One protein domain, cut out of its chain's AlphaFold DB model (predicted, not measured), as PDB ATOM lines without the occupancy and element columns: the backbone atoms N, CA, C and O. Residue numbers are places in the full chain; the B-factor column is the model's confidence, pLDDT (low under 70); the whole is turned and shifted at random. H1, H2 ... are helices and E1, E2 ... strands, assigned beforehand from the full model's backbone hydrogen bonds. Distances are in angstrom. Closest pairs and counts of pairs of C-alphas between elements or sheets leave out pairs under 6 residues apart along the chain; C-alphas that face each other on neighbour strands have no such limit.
ATOM      1  N   GLU A   3     176.081 199.855 186.282       88.12
ATOM      2  CA  GLU A   3     177.051 199.023 185.571       88.12
ATOM      3  C   GLU A   3     177.908 198.261 186.588       88.12
ATOM      4  O   GLU A   3     178.496 198.850 187.495       88.12
ATOM      5  N   VAL A   4     177.954 196.933 186.455       89.94
ATOM      6  CA  VAL A   4     178.769 196.055 187.304       89.94
ATOM      7  C   VAL A   4     179.981 195.606 186.497       89.94
ATOM      8  O   VAL A   4     179.830 195.047 185.408       89.94
ATOM      9  N   ARG A   5     181.185 195.849 187.019       91.88
ATOM     10  CA  ARG A   5     182.460 195.563 186.349       91.88
ATOM     11  C   ARG A   5     183.378 194.715 187.214       91.88
ATOM     12  O   ARG A   5     183.477 194.962 188.406       91.88
ATOM     13  N   MET A   6     184.105 193.770 186.628       87.25
ATOM     14  CA  MET A   6     185.236 193.129 187.309       87.25
ATOM     15  C   MET A   6     186.391 194.129 187.477       87.25
ATOM     16  O   MET A   6     186.513 195.074 186.696       87.25
ATOM     17  N   LEU A   7     187.317 193.876 188.410       82.25
ATOM     18  CA  LEU A   7     188.562 194.664 188.539       82.25
ATOM     19  C   LEU A   7     189.453 194.660 187.276       82.25
ATOM     20  O   LEU A   7     190.342 195.498 187.152       82.25
ATOM     21  N   SER A   8     189.213 193.754 186.321       82.38
ATOM     22  CA  SER A   8     189.811 193.771 184.976       82.38
ATOM     23  C   SER A   8     189.262 194.884 184.063       82.38
ATOM     24  O   SER A   8     189.767 195.075 182.958       82.38
ATOM     25  N   GLY A   9     188.215 195.600 184.489       79.88
ATOM     26  CA  GLY A   9     187.460 196.577 183.697       79.88
ATOM     27  C   GLY A   9     186.335 195.969 182.846       79.88
ATOM     28  O   GLY A   9     185.531 196.716 182.281       79.88
ATOM     29  N   GLU A  10     186.259 194.638 182.770       86.94
ATOM     30  CA  GLU A  10     185.240 193.873 182.047       86.94
ATOM     31  C   GLU A  10     183.835 194.117 182.613       86.94
ATOM     32  O   GLU A  10     183.644 194.102 183.828       86.94
ATOM     33  N   VAL A  11     182.849 194.344 181.740       88.25
ATOM     34  CA  VAL A  11     181.459 194.617 182.139       88.25
ATOM     35  C   VAL A  11     180.699 193.304 182.270       88.25
ATOM     36  O   VAL A  11     180.501 192.597 181.287       88.25
ATOM     37  N   VAL A  12     180.243 193.025 183.486       87.12
ATOM     38  CA  VAL A  12     179.532 191.803 183.872       87.12
ATOM     39  C   VAL A  12     178.036 191.929 183.588       87.12
ATOM     40  O   VAL A  12     177.430 191.039 182.993       87.12
ATOM     41  N   ALA A  13     177.447 193.050 184.006       88.56
ATOM     42  CA  ALA A  13     176.023 193.328 183.879       88.56
ATOM     43  C   ALA A  13     175.756 194.834 183.748       88.56
ATOM     44  O   ALA A  13     176.547 195.672 184.193       88.56
ATOM     45  N   ARG A  14     174.611 195.172 183.149       88.00
ATOM     46  CA  ARG A  14     174.066 196.531 183.068       88.00
ATOM     47  C   ARG A  14     172.582 196.478 183.385       88.00
ATOM     48  O   ARG A  14     171.872 195.706 182.752       88.00
ATOM     49  N   HIS A  15     172.130 197.335 184.294       86.50
ATOM     50  CA  HIS A  15     170.725 197.438 184.675       86.50
ATOM     51  C   HIS A  15     170.212 198.875 184.505       86.50
ATOM     52  O   HIS A  15     170.869 199.871 184.844       86.50
ATOM     53  N   THR A  16     169.019 198.986 183.936       84.31
ATOM     54  CA  THR A  16     168.249 200.220 183.788       84.31
ATOM     55  C   THR A  16     167.735 200.721 185.142       84.31
ATOM     56  O   THR A  16     167.884 200.068 186.171       84.31
ATOM     57  N   ALA A  17     167.131 201.912 185.158       76.75
ATOM     58  CA  ALA A  17     166.520 202.453 186.373       76.75
ATOM     59  C   ALA A  17     165.322 201.620 186.871       76.75
ATOM     60  O   ALA A  17     165.080 201.594 188.069       76.75
ATOM     61  N   GLN A  18     164.613 200.921 185.978       77.06
ATOM     62  CA  GLN A  18     163.455 200.100 186.338       77.06
ATOM     63  C   GLN A  18     163.882 198.750 186.939       77.06
ATOM     64  O   GLN A  18     163.426 198.382 188.015       77.06
ATOM     65  N   GLU A  19     164.830 198.056 186.304       79.12
ATOM     66  CA  GLU A  19     165.396 196.801 186.834       79.12
ATOM     67  C   GLU A  19     166.073 197.019 188.203       79.12
ATOM     68  O   GLU A  19     166.076 196.133 189.053       79.12
ATOM     69  N   LEU A  20     166.603 198.223 188.450       76.94
ATOM     70  CA  LEU A  20     167.125 198.639 189.754       76.94
ATOM     71  C   LEU A  20     166.057 198.686 190.860       76.94
ATOM     72  O   LEU A  20     166.369 198.321 191.992       76.94
ATOM     73  N   GLU A  21     164.822 199.100 190.562       78.19
ATOM     74  CA  GLU A  21     163.715 199.111 191.534       78.19
ATOM     75  C   GLU A  21     163.218 197.689 191.845       78.19
ATOM     76  O   GLU A  21     162.880 197.386 192.990       78.19
ATOM     77  N   GLU A  22     163.235 196.795 190.851       81.75
ATOM     78  CA  GLU A  22     162.884 195.376 191.008       81.75
ATOM     79  C   GLU A  22     163.950 194.613 191.827       81.75
ATOM     80  O   GLU A  22     163.620 193.828 192.728       81.75
ATOM     81  N   LEU A  23     165.236 194.895 191.575       84.06
ATOM     82  CA  LEU A  23     166.357 194.372 192.358       84.06
ATOM     83  C   LEU A  23     166.384 194.956 193.776       84.06
ATOM     84  O   LEU A  23     166.472 194.192 194.725       84.06
ATOM     85  N   GLY A  24     166.272 196.272 193.957       87.44
ATOM     86  CA  GLY A  24     166.075 196.947 195.248       87.44
ATOM     87  C   GLY A  24     167.253 196.950 196.240       87.44
ATOM     88  O   GLY A  24     167.532 197.996 196.828       87.44
ATOM     89  N   ASP A  25     167.950 195.827 196.445       90.31
ATOM     90  CA  ASP A  25     169.075 195.687 197.382       90.31
ATOM     91  C   ASP A  25     170.278 194.905 196.812       90.31
ATOM     92  O   ASP A  25     170.195 194.186 195.809       90.31
ATOM     93  N   VAL A  26     171.433 195.073 197.461       89.56
ATOM     94  CA  VAL A  26     172.704 194.439 197.082       89.56
ATOM     95  C   VAL A  26     172.635 192.909 197.162       89.56
ATOM     96  O   VAL A  26     173.196 192.241 196.293       89.56
ATOM     97  N   ARG A  27     171.919 192.321 198.132       89.38
ATOM     98  CA  ARG A  27     171.736 190.860 198.239       89.38
ATOM     99  C   ARG A  27     171.030 190.288 197.003       89.38
ATOM    100  O   ARG A  27     171.468 189.276 196.455       89.38
ATOM    101  N   ARG A  28     169.954 190.931 196.547       89.19
ATOM    102  CA  ARG A  28     169.185 190.558 195.348       89.19
ATOM    103  C   ARG A  28     169.989 190.774 194.069       89.19
ATOM    104  O   ARG A  28     169.991 189.878 193.229       89.19
ATOM    105  N   LEU A  29     170.737 191.876 193.950       89.75
ATOM    106  CA  LEU A  29     171.688 192.074 192.849       89.75
ATOM    107  C   LEU A  29     172.718 190.936 192.787       89.75
ATOM    108  O   LEU A  29     172.905 190.348 191.726       89.75
ATOM    109  N   LYS A  30     173.329 190.554 193.916       90.81
ATOM    110  CA  LYS A  30     174.290 189.439 193.955       90.81
ATOM    111  C   LYS A  30     173.668 188.107 193.519       90.81
ATOM    112  O   LYS A  30     174.272 187.370 192.739       90.81
ATOM    113  N   ARG A  42     176.357 184.348 196.053       90.25
ATOM    114  CA  ARG A  42     176.281 185.724 196.606       90.25
ATOM    115  C   ARG A  42     177.328 186.006 197.687       90.25
ATOM    116  O   ARG A  42     177.836 187.118 197.787       90.25
ATOM    117  N   PHE A  43     177.676 184.980 198.450       89.88
ATOM    118  CA  PHE A  43     178.674 185.017 199.508       89.88
ATOM    119  C   PHE A  43     180.089 185.277 198.968       89.88
ATOM    120  O   PHE A  43     180.833 186.091 199.517       89.88
ATOM    121  N   ARG A  44     180.426 184.693 197.812       90.50
ATOM    122  CA  ARG A  44     181.710 184.897 197.123       90.50
ATOM    123  C   ARG A  44     181.807 186.243 196.397       90.50
ATOM    124  O   ARG A  44     182.901 186.617 195.981       90.50
ATOM    125  N   GLN A  45     180.706 186.981 196.251       90.81
ATOM    126  CA  GLN A  45     180.674 188.287 195.591       90.81
ATOM    127  C   GLN A  45     180.880 189.443 196.582       90.81
ATOM    128  O   GLN A  45     180.082 189.659 197.502       90.81
ATOM    129  N   ARG A  46     181.905 190.267 196.341       91.69
ATOM    130  CA  ARG A  46     182.106 191.563 197.004       91.69
ATOM    131  C   ARG A  46     181.938 192.694 195.996       91.69
ATOM    132  O   ARG A  46     182.695 192.781 195.036       91.69
ATOM    133  N   LEU A  47     180.936 193.541 196.216       90.62
ATOM    134  CA  LEU A  47     180.660 194.720 195.396       90.62
ATOM    135  C   LEU A  47     181.199 195.961 196.107       90.62
ATOM    136  O   LEU A  47     180.950 196.141 197.298       90.62
ATOM    137  N   PHE A  48     181.919 196.803 195.374       90.88
ATOM    138  CA  PHE A  48     182.549 198.017 195.879       90.88
ATOM    139  C   PHE A  48     182.063 199.250 195.115       90.88
ATOM    140  O   PHE A  48     182.118 199.284 193.883       90.88
ATOM    141  N   LEU A  49     181.667 200.286 195.854       89.44
ATOM    142  CA  LEU A  49     181.304 201.606 195.338       89.44
ATOM    143  C   LEU A  49     182.386 202.600 195.772       89.44
ATOM    144  O   LEU A  49     182.667 202.728 196.958       89.44
ATOM    145  N   HIS A  50     183.054 203.254 194.817       85.06
ATOM    146  CA  HIS A  50     184.190 204.167 195.060       85.06
ATOM    147  C   HIS A  50     185.363 203.603 195.906       85.06
ATOM    148  O   HIS A  50     186.238 204.357 196.322       85.06
ATOM    149  N   GLY A  51     185.421 202.281 196.112       80.50
ATOM    150  CA  GLY A  51     186.426 201.599 196.938       80.50
ATOM    151  C   GLY A  51     185.917 201.116 198.301       80.50
ATOM    152  O   GLY A  51     186.608 200.338 198.953       80.50
ATOM    153  N   GLU A  52     184.705 201.497 198.711       87.00
ATOM    154  CA  GLU A  52     184.053 200.993 199.926       87.00
ATOM    155  C   GLU A  52     183.207 199.751 199.612       87.00
ATOM    156  O   GLU A  52     182.517 199.701 198.592       87.00
ATOM    157  N   MET A  53     183.280 198.723 200.466       88.12
ATOM    158  CA  MET A  53     182.547 197.465 200.280       88.12
ATOM    159  C   MET A  53     181.081 197.627 200.695       88.12
ATOM    160  O   MET A  53     180.800 198.029 201.821       88.12
ATOM    161  N   LEU A  54     180.146 197.254 199.821       89.69
ATOM    162  CA  LEU A  54     178.715 197.308 200.118       89.69
ATOM    163  C   LEU A  54     178.236 196.060 200.873       89.69
ATOM    164  O   LEU A  54     178.452 194.925 200.434       89.69
ATOM    165  N   GLU A  55     177.525 196.278 201.981       86.12
ATOM    166  CA  GLU A  55     176.794 195.226 202.693       86.12
ATOM    167  C   GLU A  55     175.567 194.746 201.902       86.12
ATOM    168  O   GLU A  55     174.916 195.519 201.201       86.12
ATOM    169  N   ASP A  56     175.177 193.482 202.097       85.50
ATOM    170  CA  ASP A  56     174.002 192.851 201.470       85.50
ATOM    171  C   ASP A  56     172.682 193.631 201.680       85.50
ATOM    172  O   ASP A  56     171.765 193.514 200.869       85.50
ATOM    173  N   ARG A  57     172.582 194.435 202.749       86.44
ATOM    174  CA  ARG A  57     171.386 195.220 203.116       86.44
ATOM    175  C   ARG A  57     171.317 196.611 202.475       86.44
ATOM    176  O   ARG A  57     170.306 197.294 202.643       86.44
ATOM    177  N   VAL A  58     172.369 197.059 201.786       89.38
ATOM    178  CA  VAL A  58     172.389 198.375 201.128       89.38
ATOM    179  C   VAL A  58     171.378 198.384 199.979       89.38
ATOM    180  O   VAL A  58     171.337 197.457 199.168       89.38
ATOM    181  N   LYS A  59     170.554 199.436 199.909       86.62
ATOM    182  CA  LYS A  59     169.629 199.649 198.792       86.62
ATOM    183  C   LYS A  59     170.367 200.170 197.564       86.62
ATOM    184  O   LYS A  59     171.322 200.932 197.683       86.62
ATOM    185  N   LEU A  60     169.894 199.782 196.387       83.19
ATOM    186  CA  LEU A  60     170.443 200.258 195.122       83.19
ATOM    187  C   LEU A  60     169.797 201.608 194.779       83.19
ATOM    188  O   LEU A  60     168.593 201.678 194.544       83.19
ATOM    189  N   GLU A  61     170.588 202.680 194.768       73.06
ATOM    190  CA  GLU A  61     170.107 204.027 194.429       73.06
ATOM    191  C   GLU A  61     170.399 204.388 192.959       73.06
ATOM    192  O   GLU A  61     171.014 203.633 192.201       73.06
ATOM    193  N   SER A  62     169.898 205.541 192.510       69.12
ATOM    194  CA  SER A  62     169.858 205.892 191.091       69.12
ATOM    195  C   SER A  62     171.244 206.163 190.489       69.12
ATOM    196  O   SER A  62     171.767 207.270 190.586       69.12
ATOM    197  N   SER A  63     171.744 205.184 189.729       72.75
ATOM    198  CA  SER A  63     173.014 205.209 188.983       72.75
ATOM    199  C   SER A  63     174.263 205.030 189.853       72.75
ATOM    200  O   SER A  63     174.690 205.934 190.560       72.75
ATOM    201  N   MET A  64     174.874 203.851 189.737       81.81
ATOM    202  CA  MET A  64     176.092 203.442 190.439       81.81
ATOM    203  C   MET A  64     176.997 202.681 189.468       81.81
ATOM    204  O   MET A  64     176.502 201.857 188.700       81.81
ATOM    205  N   ASP A  65     178.306 202.891 189.568       85.69
ATOM    206  CA  ASP A  65     179.308 202.036 188.931       85.69
ATOM    207  C   ASP A  65     179.931 201.156 190.024       85.69
ATOM    208  O   ASP A  65     180.588 201.661 190.940       85.69
ATOM    209  N   LEU A  66     179.677 199.844 189.974       90.56
ATOM    210  CA  LEU A  66     180.108 198.896 191.006       90.56
ATOM    211  C   LEU A  66     181.246 198.008 190.511       90.56
ATOM    212  O   LEU A  66     181.131 197.334 189.486       90.56
TER     213      LEU A  66
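What this domain is: This is residues 3 to 30 and 42 to 66 of the 1066 residues of the protein "Ankyrin repeat domain-containing protein 50" of Symbiodinium microadriaticum (UniProt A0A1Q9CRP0). A small sheet, E2 E1 E4, makes one side; H1 sits past one end, H2 and E3 make the opposite side, and the long stretch of residues 50 to 63 leads from E3 back to the sheet, where E4 follows. The 53 printed residues, mixed helices and strands, run E1 E2 H1 H2 E3 E4; the sheet is mixed. The whole is compact, radius of gyration of the C-alphas 10.4 A, spans 27 by 20 by 18 A.

How they stand to each other: E1, residues 3 to 6, and E2, residues 11 to 15, form an antiparallel hairpin, N 4 to O 13 2.9 A. E4, residues 64 to 66, is parallel to E1, N 5 to O 66 2.9 A. H1, residues 17 to 23, and H2, residues 26 to 30, are close but not clearly touching, closest C-alphas Leu 23 and Leu 29, 5.8 A. E3, residues 45 to 49, pairs with no named strand; its C-alpha closest to E4 is Leu 49, 5.2 A from that of Leu 66. O i to N i+4 pairs are within hydrogen-bond range throughout H2, 2 of 3 in H1.

Where its parts are: E1 begins at C-alpha 3 (177.051, 199.023, 185.571); E3 spans 13.3 A; E4 ends at C-alpha 66 (180.108, 198.896, 191.006).

The domain as a whole: Residues 31 to 41 are not printed; C-alphas 30 and 42 are 5.0 A apart. The link E3 to E4 is long. Residue 62 has pLDDT under 70.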